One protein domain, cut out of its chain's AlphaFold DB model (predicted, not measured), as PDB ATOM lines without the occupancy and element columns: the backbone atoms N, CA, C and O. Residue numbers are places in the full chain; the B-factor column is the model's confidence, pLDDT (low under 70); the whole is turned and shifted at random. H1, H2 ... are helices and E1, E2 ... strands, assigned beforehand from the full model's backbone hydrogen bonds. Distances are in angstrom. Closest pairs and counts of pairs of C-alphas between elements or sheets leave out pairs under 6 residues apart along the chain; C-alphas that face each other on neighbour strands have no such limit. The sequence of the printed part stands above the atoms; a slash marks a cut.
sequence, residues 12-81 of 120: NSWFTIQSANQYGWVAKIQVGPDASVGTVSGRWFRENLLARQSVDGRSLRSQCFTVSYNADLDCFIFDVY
ATOM      1  N   ASN A  12      -9.486 127.433  11.660       88.56
ATOM      2  CA  ASN A  12      -9.767 127.291  10.227       88.56
ATOM      3  C   ASN A  12     -10.348 125.920   9.857       88.56
ATOM      4  O   ASN A  12     -11.026 125.792   8.841       88.56
ATOM      5  N   SER A  13     -10.092 124.896  10.671       88.50
ATOM      6  CA  SER A  13     -10.577 123.534  10.442       88.50
ATOM      7  C   SER A  13     -11.880 123.217  11.175       88.50
ATOM      8  O   SER A  13     -12.490 122.187  10.905       88.50
ATOM      9  N   TRP A  14     -12.352 124.097  12.068       90.81
ATOM     10  CA  TRP A  14     -13.514 123.819  12.919       90.81
ATOM     11  C   TRP A  14     -14.814 123.648  12.139       90.81
ATOM     12  O   TRP A  14     -15.669 122.871  12.561       90.81
ATOM     13  N   PHE A  15     -14.981 124.353  11.019       92.56
ATOM     14  CA  PHE A  15     -16.178 124.256  10.190       92.56
ATOM     15  C   PHE A  15     -15.807 124.054   8.730       92.56
ATOM     16  O   PHE A  15     -15.204 124.921   8.107       92.56
ATOM     17  N   THR A  16     -16.240 122.932   8.159       92.94
ATOM     18  CA  THR A  16     -16.041 122.644   6.733       92.94
ATOM     19  C   THR A  16     -17.364 122.245   6.090       92.94
ATOM     20  O   THR A  16     -17.988 121.255   6.483       92.94
ATOM     21  N   ILE A  17     -17.814 123.005   5.086       94.56
ATOM     22  CA  ILE A  17     -18.996 122.648   4.288       94.56
ATOM     23  C   ILE A  17     -18.624 121.457   3.406       94.56
ATOM     24  O   ILE A  17     -17.805 121.578   2.501       94.56
ATOM     25  N   GLN A  18     -19.240 120.305   3.665       94.62
ATOM     26  CA  GLN A  18     -18.965 119.087   2.903       94.62
ATOM     27  C   GLN A  18     -19.839 118.969   1.663       94.62
ATOM     28  O   GLN A  18     -19.415 118.424   0.646       94.62
ATOM     29  N   SER A  19     -21.078 119.453   1.741       95.62
ATOM     30  CA  SER A  19     -21.967 119.482   0.589       95.62
ATOM     31  C   SER A  19     -23.006 120.591   0.694       95.62
ATOM     32  O   SER A  19     -23.565 120.872   1.758       95.62
ATOM     33  N   ALA A  20     -23.299 121.187  -0.456       96.25
ATOM     34  CA  ALA A  20     -24.384 122.127  -0.668       96.25
ATOM     35  C   ALA A  20     -25.036 121.835  -2.024       96.25
ATOM     36  O   ALA A  20     -24.418 121.225  -2.901       96.25
ATOM     37  N   ASN A  21     -26.288 122.248  -2.206       93.88
ATOM     38  CA  ASN A  21     -26.897 122.206  -3.535       93.88
ATOM     39  C   ASN A  21     -26.309 123.301  -4.447       93.88
ATOM     40  O   ASN A  21     -25.586 124.188  -3.993       93.88
ATOM     41  N   GLN A  22     -26.680 123.284  -5.730       94.31
ATOM     42  CA  GLN A  22     -26.239 124.279  -6.722       94.31
ATOM     43  C   GLN A  22     -26.568 125.744  -6.366       94.31
ATOM     44  O   GLN A  22     -26.014 126.660  -6.959       94.31
ATOM     45  N   TYR A  23     -27.466 125.971  -5.402       92.00
ATOM     46  CA  TYR A  23     -27.886 127.291  -4.934       92.00
ATOM     47  C   TYR A  23     -27.251 127.673  -3.583       92.00
ATOM     48  O   TYR A  23     -27.694 128.635  -2.957       92.00
ATOM     49  N   GLY A  24     -26.277 126.899  -3.091       93.31
ATOM     50  CA  GLY A  24     -25.558 127.174  -1.843       93.31
ATOM     51  C   GLY A  24     -26.273 126.734  -0.560       93.31
ATOM     52  O   GLY A  24     -25.796 127.030   0.532       93.31
ATOM     53  N   TRP A  25     -27.396 126.010  -0.645       94.94
ATOM     54  CA  TRP A  25     -28.062 125.474   0.548       94.94
ATOM     55  C   TRP A  25     -27.250 124.302   1.095       94.94
ATOM     56  O   TRP A  25     -27.192 123.239   0.471       94.94
ATOM     57  N   VAL A  26     -26.638 124.505   2.261       96.25
ATOM     58  CA  VAL A  26     -25.758 123.547   2.927       96.25
ATOM     59  C   VAL A  26     -26.566 122.333   3.365       96.25
ATOM     60  O   VAL A  26     -27.479 122.426   4.189       96.25
ATOM     61  N   ALA A  27     -26.212 121.173   2.819       95.06
ATOM     62  CA  ALA A  27     -26.804 119.898   3.192       95.06
ATOM     63  C   ALA A  27     -26.059 119.293   4.384       95.06
ATOM     64  O   ALA A  27     -26.699 118.857   5.342       95.06
ATOM     65  N   LYS A  28     -24.721 119.316   4.349       94.88
ATOM     66  CA  LYS A  28     -23.861 118.703   5.362       94.88
ATOM     67  C   LYS A  28     -22.669 119.598   5.689       94.88
ATOM     68  O   LYS A  28     -21.979 120.079   4.791       94.88
ATOM     69  N   ILE A  29     -22.417 119.774   6.979       94.44
ATOM     70  CA  ILE A  29     -21.285 120.532   7.510       94.44
ATOM     71  C   ILE A  29     -20.570 119.702   8.576       94.44
ATOM     72  O   ILE A  29     -21.206 119.047   9.406       94.44
ATOM     73  N   GLN A  30     -19.248 119.691   8.502       92.88
ATOM     74  CA  GLN A  30     -18.360 119.132   9.510       92.88
ATOM     75  C   GLN A  30     -18.179 120.141  10.641       92.88
ATOM     76  O   GLN A  30     -18.018 121.333  10.378       92.88
ATOM     77  N   VAL A  31     -18.191 119.642  11.875       90.31
ATOM     78  CA  VAL A  31     -17.859 120.403  13.080       90.31
ATOM     79  C   VAL A  31     -16.689 119.693  13.752       90.31
ATOM     80  O   VAL A  31     -16.831 118.543  14.159       90.31
ATOM     81  N   GLY A  32     -15.542 120.361  13.834       87.12
ATOM     82  CA  GLY A  32     -14.285 119.801  14.324       87.12
ATOM     83  C   GLY A  32     -13.262 119.491  13.230       87.12
ATOM     84  O   GLY A  32     -13.531 119.729  12.052       87.12
ATOM     85  N   PRO A  33     -12.077 118.986  13.621       83.19
ATOM     86  CA  PRO A  33     -10.888 118.927  12.765       83.19
ATOM     87  C   PRO A  33     -11.066 118.050  11.524       83.19
ATOM     88  O   PRO A  33     -10.491 118.333  10.475       83.19
ATOM     89  N   ASP A  34     -11.878 116.997  11.622       81.50
ATOM     90  CA  ASP A  34     -12.152 116.099  10.509       81.50
ATOM     91  C   ASP A  34     -13.584 115.541  10.536       81.50
ATOM     92  O   ASP A  34     -14.331 115.661  11.510       81.50
ATOM     93  N   ALA A  35     -13.982 114.936   9.416       75.94
ATOM     94  CA  ALA A  35     -15.337 114.445   9.179       75.94
ATOM     95  C   ALA A  35     -15.752 113.288  10.104       75.94
ATOM     96  O   ALA A  35     -16.945 113.004  10.228       75.94
ATOM     97  N   SER A  36     -14.782 112.606  10.716       74.69
ATOM     98  CA  SER A  36     -14.977 111.475  11.627       74.69
ATOM     99  C   SER A  36     -15.381 111.941  13.024       74.69
ATOM    100  O   SER A  36     -16.025 111.184  13.747       74.69
ATOM    101  N   VAL A  37     -15.040 113.182  13.388       72.19
ATOM    102  CA  VAL A  37     -15.372 113.788  14.687       72.19
ATOM    103  C   VAL A  37     -16.853 114.146  14.769       72.19
ATOM    104  O   VAL A  37     -17.513 113.875  15.772       72.19
ATOM    105  N   GLY A  38     -17.408 114.719  13.701       80.69
ATOM    106  CA  GLY A  38     -18.815 115.091  13.691       80.69
ATOM    107  C   GLY A  38     -19.254 115.755  12.399       80.69
ATOM    108  O   GLY A  38     -18.633 116.688  11.896       80.69
ATOM    109  N   THR A  39     -20.393 115.306  11.877       90.69
ATOM    110  CA  THR A  39     -21.083 116.000  10.790       90.69
ATOM    111  C   THR A  39     -22.547 116.197  11.144       90.69
ATOM    112  O   THR A  39     -23.188 115.319  11.719       90.69
ATOM    113  N   VAL A  40     -23.080 117.365  10.802       92.31
ATOM    114  CA  VAL A  40     -24.477 117.742  11.035       92.31
ATOM    115  C   VAL A  40     -25.103 118.263   9.751       92.31
ATOM    116  O   VAL A  40     -24.413 118.603   8.786       92.31
ATOM    117  N   SER A  41     -26.431 118.334   9.728       93.94
ATOM    118  CA  SER A  41     -27.125 119.006   8.633       93.94
ATOM    119  C   SER A  41     -26.977 120.523   8.742       93.94
ATOM    120  O   SER A  41     -26.918 121.070   9.848       93.94
ATOM    121  N   GLY A  42     -26.994 121.225   7.606       92.06
ATOM    122  CA  GLY A  42     -27.000 122.694   7.597       92.06
ATOM    123  C   GLY A  42     -28.205 123.282   8.343       92.06
ATOM    124  O   GLY A  42     -28.081 124.306   9.016       92.06
ATOM    125  N   ARG A  43     -29.356 122.591   8.310       90.88
ATOM    126  CA  ARG A  43     -30.537 122.940   9.112       90.88
ATOM    127  C   ARG A  43     -30.247 122.875  10.607       90.88
ATOM    128  O   ARG A  43     -30.516 123.842  11.316       90.88
ATOM    129  N   TRP A  44     -29.713 121.746  11.075       90.06
ATOM    130  CA  TRP A  44     -29.393 121.575  12.488       90.06
ATOM    131  C   TRP A  44     -28.374 122.624  12.930       90.06
ATOM    132  O   TRP A  44     -28.575 123.274  13.951       90.06
ATOM    133  N   PHE A  45     -27.338 122.854  12.120       90.56
ATOM    134  CA  PHE A  45     -26.304 123.850  12.385       90.56
ATOM    135  C   PHE A  45     -26.885 125.262  12.533       90.56
ATOM    136  O   PHE A  45     -26.676 125.917  13.551       90.56
ATOM    137  N   ARG A  46     -27.708 125.696  11.569       88.25
ATOM    138  CA  ARG A  46     -28.433 126.976  11.612       88.25
ATOM    139  C   ARG A  46     -29.250 127.140  12.895       88.25
ATOM    140  O   ARG A  46     -29.313 128.235  13.449       88.25
ATOM    141  N   GLU A  47     -29.936 126.092  13.333       86.69
ATOM    142  CA  GLU A  47     -30.807 126.142  14.509       86.69
ATOM    143  C   GLU A  47     -29.995 126.132  15.818       86.69
ATOM    144  O   GLU A  47     -30.399 126.783  16.775       86.69
ATOM    145  N   ASN A  48     -28.821 125.487  15.848       84.19
ATOM    146  CA  ASN A  48     -28.125 125.161  17.098       84.19
ATOM    147  C   ASN A  48     -26.821 125.930  17.378       84.19
ATOM    148  O   ASN A  48     -26.434 125.997  18.543       84.19
ATOM    149  N   LEU A  49     -26.160 126.519  16.372       76.25
ATOM    150  CA  LEU A  49     -24.833 127.152  16.507       76.25
ATOM    151  C   LEU A  49     -24.733 128.173  17.666       76.25
ATOM    152  O   LEU A  49     -23.761 128.181  18.409       76.25
ATOM    153  N   LEU A  50     -25.761 129.000  17.835       69.25
ATOM    154  CA  LEU A  50     -25.929 130.069  18.822       69.25
ATOM    155  C   LEU A  50     -27.301 129.966  19.504       69.25
ATOM    156  O   LEU A  50     -27.894 130.985  19.862       69.25
ATOM    157  N   ALA A  51     -27.839 128.755  19.701       61.84
ATOM    158  CA  ALA A  51     -29.182 128.535  20.267       61.84
ATOM    159  C   ALA A  51     -29.436 129.222  21.629       61.84
ATOM    160  O   ALA A  51     -30.570 129.279  22.093       61.84
ATOM    161  N   ARG A  52     -28.391 129.753  22.277       58.94
ATOM    162  CA  ARG A  52     -28.446 130.484  23.552       58.94
ATOM    163  C   ARG A  52     -28.278 132.006  23.425       58.94
ATOM    164  O   ARG A  52     -28.284 132.684  24.444       58.94
ATOM    165  N   GLN A  53     -28.100 132.535  22.214       60.59
ATOM    166  CA  GLN A  53     -27.816 133.956  21.953       60.59
ATOM    167  C   GLN A  53     -28.692 134.571  20.847       60.59
ATOM    168  O   GLN A  53     -28.541 135.749  20.534       60.59
ATOM    169  N   SER A  54     -29.618 133.810  20.257       59.09
ATOM    170  CA  SER A  54     -30.508 134.328  19.215       59.09
ATOM    171  C   SER A  54     -31.823 134.890  19.768       59.09
ATOM    172  O   SER A  54     -32.496 134.250  20.573       59.09
ATOM    173  N   VAL A  55     -32.218 136.062  19.259       56.06
ATOM    174  CA  VAL A  55     -33.479 136.765  19.566       56.06
ATOM    175  C   VAL A  55     -34.707 136.046  18.981       56.06
ATOM    176  O   VAL A  55     -35.805 136.188  19.511       56.06
ATOM    177  N   ASP A  56     -34.543 135.241  17.924       62.09
ATOM    178  CA  ASP A  56     -35.627 134.488  17.263       62.09
ATOM    179  C   ASP A  56     -35.501 132.959  17.423       62.09
ATOM    180  O   ASP A  56     -36.222 132.191  16.776       62.09
ATOM    181  N   GLY A  57     -34.578 132.505  18.278       60.84
ATOM    182  CA  GLY A  57     -34.296 131.090  18.514       60.84
ATOM    183  C   GLY A  57     -33.529 130.392  17.384       60.84
ATOM    184  O   GLY A  57     -33.395 129.170  17.422       60.84
ATOM    185  N   ARG A  58     -33.023 131.120  16.374       64.88
ATOM    186  CA  ARG A  58     -32.177 130.575  15.295       64.88
ATOM    187  C   ARG A  58     -30.873 131.342  15.152       64.88
ATOM    188  O   ARG A  58     -30.836 132.563  15.192       64.88
ATOM    189  N   SER A  59     -29.794 130.620  14.905       79.81
ATOM    190  CA  SER A  59     -28.441 131.191  14.878       79.81
ATOM    191  C   SER A  59     -28.131 131.877  13.551       79.81
ATOM    192  O   SER A  59     -27.488 132.918  13.529       79.81
ATOM    193  N   LEU A  60     -28.618 131.306  12.440       88.31
ATOM    194  CA  LEU A  60     -28.467 131.865  11.094       88.31
ATOM    195  C   LEU A  60     -29.840 132.062  10.424       88.31
ATOM    196  O   LEU A  60     -30.796 131.306  10.642       88.31
ATOM    197  N   ARG A  61     -29.946 133.070   9.552       88.69
ATOM    198  CA  ARG A  61     -31.199 133.427   8.850       88.69
ATOM    199  C   ARG A  61     -31.699 132.339   7.894       88.69
ATOM    200  O   ARG A  61     -32.910 132.209   7.707       88.69
ATOM    201  N   SER A  62     -30.809 131.522   7.338       91.31
ATOM    202  CA  SER A  62     -31.116 130.398   6.444       91.31
ATOM    203  C   SER A  62     -30.050 129.297   6.577       91.31
ATOM    204  O   SER A  62     -29.080 129.461   7.315       91.31
ATOM    205  N   GLN A  63     -30.236 128.162   5.891       93.12
ATOM    206  CA  GLN A  63     -29.182 127.143   5.724       93.12
ATOM    207  C   GLN A  63     -28.339 127.384   4.455       93.12
ATOM    208  O   GLN A  63     -27.586 126.508   4.043       93.12
ATOM    209  N   CYS A  64     -28.499 128.539   3.804       94.62
ATOM    210  CA  CYS A  64     -27.684 128.962   2.674       94.62
ATOM    211  C   CYS A  64     -26.651 129.965   3.186       94.62
ATOM    212  O   CYS A  64     -26.971 131.135   3.415       94.62
ATOM    213  N   PHE A  65     -25.441 129.479   3.452       94.69
ATOM    214  CA  PHE A  65     -24.376 130.287   4.027       94.69
ATOM    215  C   PHE A  65     -22.987 129.777   3.642       94.69
ATOM    216  O   PHE A  65     -22.813 128.601   3.320       94.69
ATOM    217  N   THR A  66     -22.001 130.662   3.739       95.25
ATOM    218  CA  THR A  66     -20.574 130.324   3.803       95.25
ATOM    219  C   THR A  66     -20.045 130.610   5.205       95.25
ATOM    220  O   THR A  66     -20.678 131.318   5.988       95.25
ATOM    221  N   VAL A  67     -18.898 130.026   5.540       94.62
ATOM    222  CA  VAL A  67     -18.199 130.272   6.803       94.62
ATOM    223  C   VAL A  67     -16.711 130.428   6.523       94.62
ATOM    224  O   VAL A  67     -16.150 129.677   5.728       94.62
ATOM    225  N   SER A  68     -16.090 131.415   7.158       94.00
ATOM    226  CA  SER A  68     -14.641 131.615   7.151       94.00
ATOM    227  C   SER A  68     -14.170 132.063   8.530       94.00
ATOM    228  O   SER A  68     -14.933 132.678   9.277       94.00
ATOM    229  N   TYR A  69     -12.930 131.733   8.875       94.06
ATOM    230  CA  TYR A  69     -12.297 132.204  10.100       94.06
ATOM    231  C   TYR A  69     -11.418 133.418   9.791       94.06
ATOM    232  O   TYR A  69     -10.622 133.396   8.852       94.06
ATOM    233  N   ASN A  70     -11.578 134.483  10.570       93.62
ATOM    234  CA  ASN A  70     -10.737 135.668  10.515       93.62
ATOM    235  C   ASN A  70      -9.815 135.668  11.739       93.62
ATOM    236  O   ASN A  70     -10.263 135.930  12.854       93.62
ATOM    237  N   ALA A  71      -8.530 135.383  11.513       93.00
ATOM    238  CA  ALA A  71      -7.534 135.294  12.576       93.00
ATOM    239  C   ALA A  71      -7.205 136.650  13.222       93.00
ATOM    240  O   ALA A  71      -6.882 136.685  14.405       93.00
ATOM    241  N   ASP A  72      -7.320 137.757  12.482       94.69
ATOM    242  CA  ASP A  72      -7.031 139.100  13.005       94.69
ATOM    243  C   ASP A  72      -8.094 139.555  14.014       94.69
ATOM    244  O   ASP A  72      -7.803 140.294  14.954       94.69
ATOM    245  N   LEU A  73      -9.339 139.121  13.805       93.31
ATOM    246  CA  LEU A  73     -10.491 139.462  14.639       93.31
ATOM    247  C   LEU A  73     -10.877 138.356  15.628       93.31
ATOM    248  O   LEU A  73     -11.832 138.552  16.378       93.31
ATOM    249  N   ASP A  74     -10.175 137.218  15.601       90.12
ATOM    250  CA  ASP A  74     -10.485 136.008  16.375       90.12
ATOM    251  C   ASP A  74     -11.981 135.643  16.300       90.12
ATOM    252  O   ASP A  74     -12.686 135.501  17.302       90.12
ATOM    253  N   CYS A  75     -12.525 135.597  15.076       89.88
ATOM    254  CA  CYS A  75     -13.956 135.388  14.874       89.88
ATOM    255  C   CYS A  75     -14.300 134.614  13.599       89.88
ATOM    256  O   CYS A  75     -13.546 134.574  12.627       89.88
ATOM    257  N   PHE A  76     -15.491 134.011  13.597       91.19
ATOM    258  CA  PHE A  76     -16.069 133.379  12.413       91.19
ATOM    259  C   PHE A  76     -17.013 134.337  11.695       91.19
ATOM    260  O   PHE A  76     -17.943 134.885  12.293       91.19
ATOM    261  N   ILE A  77     -16.809 134.486  10.390       92.00
ATOM    262  CA  ILE A  77     -17.653 135.283   9.507       92.00
ATOM    263  C   ILE A  77     -18.586 134.339   8.754       92.00
ATOM    264  O   ILE A  77     -18.135 133.435   8.045       92.00
ATOM    265  N   PHE A  78     -19.892 134.572   8.905       92.25
ATOM    266  CA  PHE A  78     -20.945 133.849   8.198       92.25
ATOM    267  C   PHE A  78     -21.655 134.773   7.206       92.25
ATOM    268  O   PHE A  78     -22.456 135.620   7.613       92.25
ATOM    269  N   ASP A  79     -21.441 134.566   5.907       94.19
ATOM    270  CA  ASP A  79     -22.276 135.198   4.885       94.19
ATOM    271  C   ASP A  79     -23.523 134.346   4.677       94.19
ATOM    272  O   ASP A  79     -23.448 133.219   4.194       94.19
ATOM    273  N   VAL A  80     -24.684 134.876   5.070       92.81
ATOM    274  CA  VAL A  80     -25.961 134.145   5.045       92.81
ATOM    275  C   VAL A  80     -26.915 134.764   4.033       92.81
ATOM    276  O   VAL A  80     -27.283 135.939   4.158       92.81
ATOM    277  N   TYR A  81     -27.397 133.944   3.098       92.75
ATOM    278  CA  TYR A  81     -28.250 134.347   1.984       92.75
ATOM    279  C   TYR A  81     -29.701 133.912   2.193       92.75
ATOM    280  O   TYR A  81     -30.001 132.758   2.508       92.75
TER     281      TYR A  81
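Overview. This is residues 12 to 81 of the 120 residues of an uncharacterized protein of Subdoligranulum sp (UniProt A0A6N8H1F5). A small three-strand sheet, E1, E2 and E3, has the short helix H1 over one face, and a two-strand hairpin, E4 and E5, comes near it with few contacts, mainly where E4 passes E1. A long loop, residues 49 to 64, leads from H1 to the hairpin. The printed part has 70 residues, with one named helix and five named strands in the order E1, E2, E3, H1, E4, E5; both sheets, E1 - E2 - E3 and E4 - E5, are antiparallel. The class is mixed, helices and strands, with under half of the residues in named elements. The whole is compact, with a radius of gyration of the C-alphas of 11.8 A, and rounded, spanning 31 by 31 by 22 A.

Arrangement. E1, residues 15 to 20, E2, residues 26 to 31, and E3, residues 39 to 41, form a meander, each strand the antiparallel neighbour of the one before. E1 and E2 are a hairpin at 158 degrees, with N 18 and O 28 at 3.0 A and N 30 and O 16 at 2.8 A, within hydrogen-bond range. E2 and E3 are a hairpin at 149 degrees, with N 29 and O 40 at 2.9 A. H1, residues 42 to 48, is on this sheet at a height over the sheet of 6.4 A. It lies over E3 and runs across the strands, at 66 degrees to E3 on the local plane. Its line rises 39 degrees out of that plane, only just short of standing up from the sheet. The closest C-alphas of E2 and H1 are those of Val 26 and Gly 42, 4.9 A apart. In H1 every O i to N i+4 pair is within hydrogen-bond range. E4, residues 65 to 70, and E5, residues 75 to 80, are an antiparallel hairpin at 159 degrees, with N 70 and O 75 at 2.8 A. The closest C-alphas of E1 and E4 are those of Phe 15 and Val 67, 7.2 A apart. E5 is apart from E1, E2 and H1.

Along the chain. E1 begins with C-alpha 15 at (-16.178, 124.256, 10.190) and is 13.8 A long from first to last C-alpha. E2 measures 13.2 A, E3 7.1 A and H1 9.9 A, with C-alpha 42 at (-27.000, 122.694, 7.597). E4 measures 16.0 A and E5 15.6 A, ending with C-alpha 80 at (-25.961, 134.145, 5.045).

Size, cuts and confidence. The two C-alphas farthest apart, those of Ser 36 and Val 55, are 32.3 A apart. The printed part has no cut. H1 to E4 is a long link of 16 residues. The mean pLDDT of the printed part is 86.7, and residues 50 to 58 are under 70.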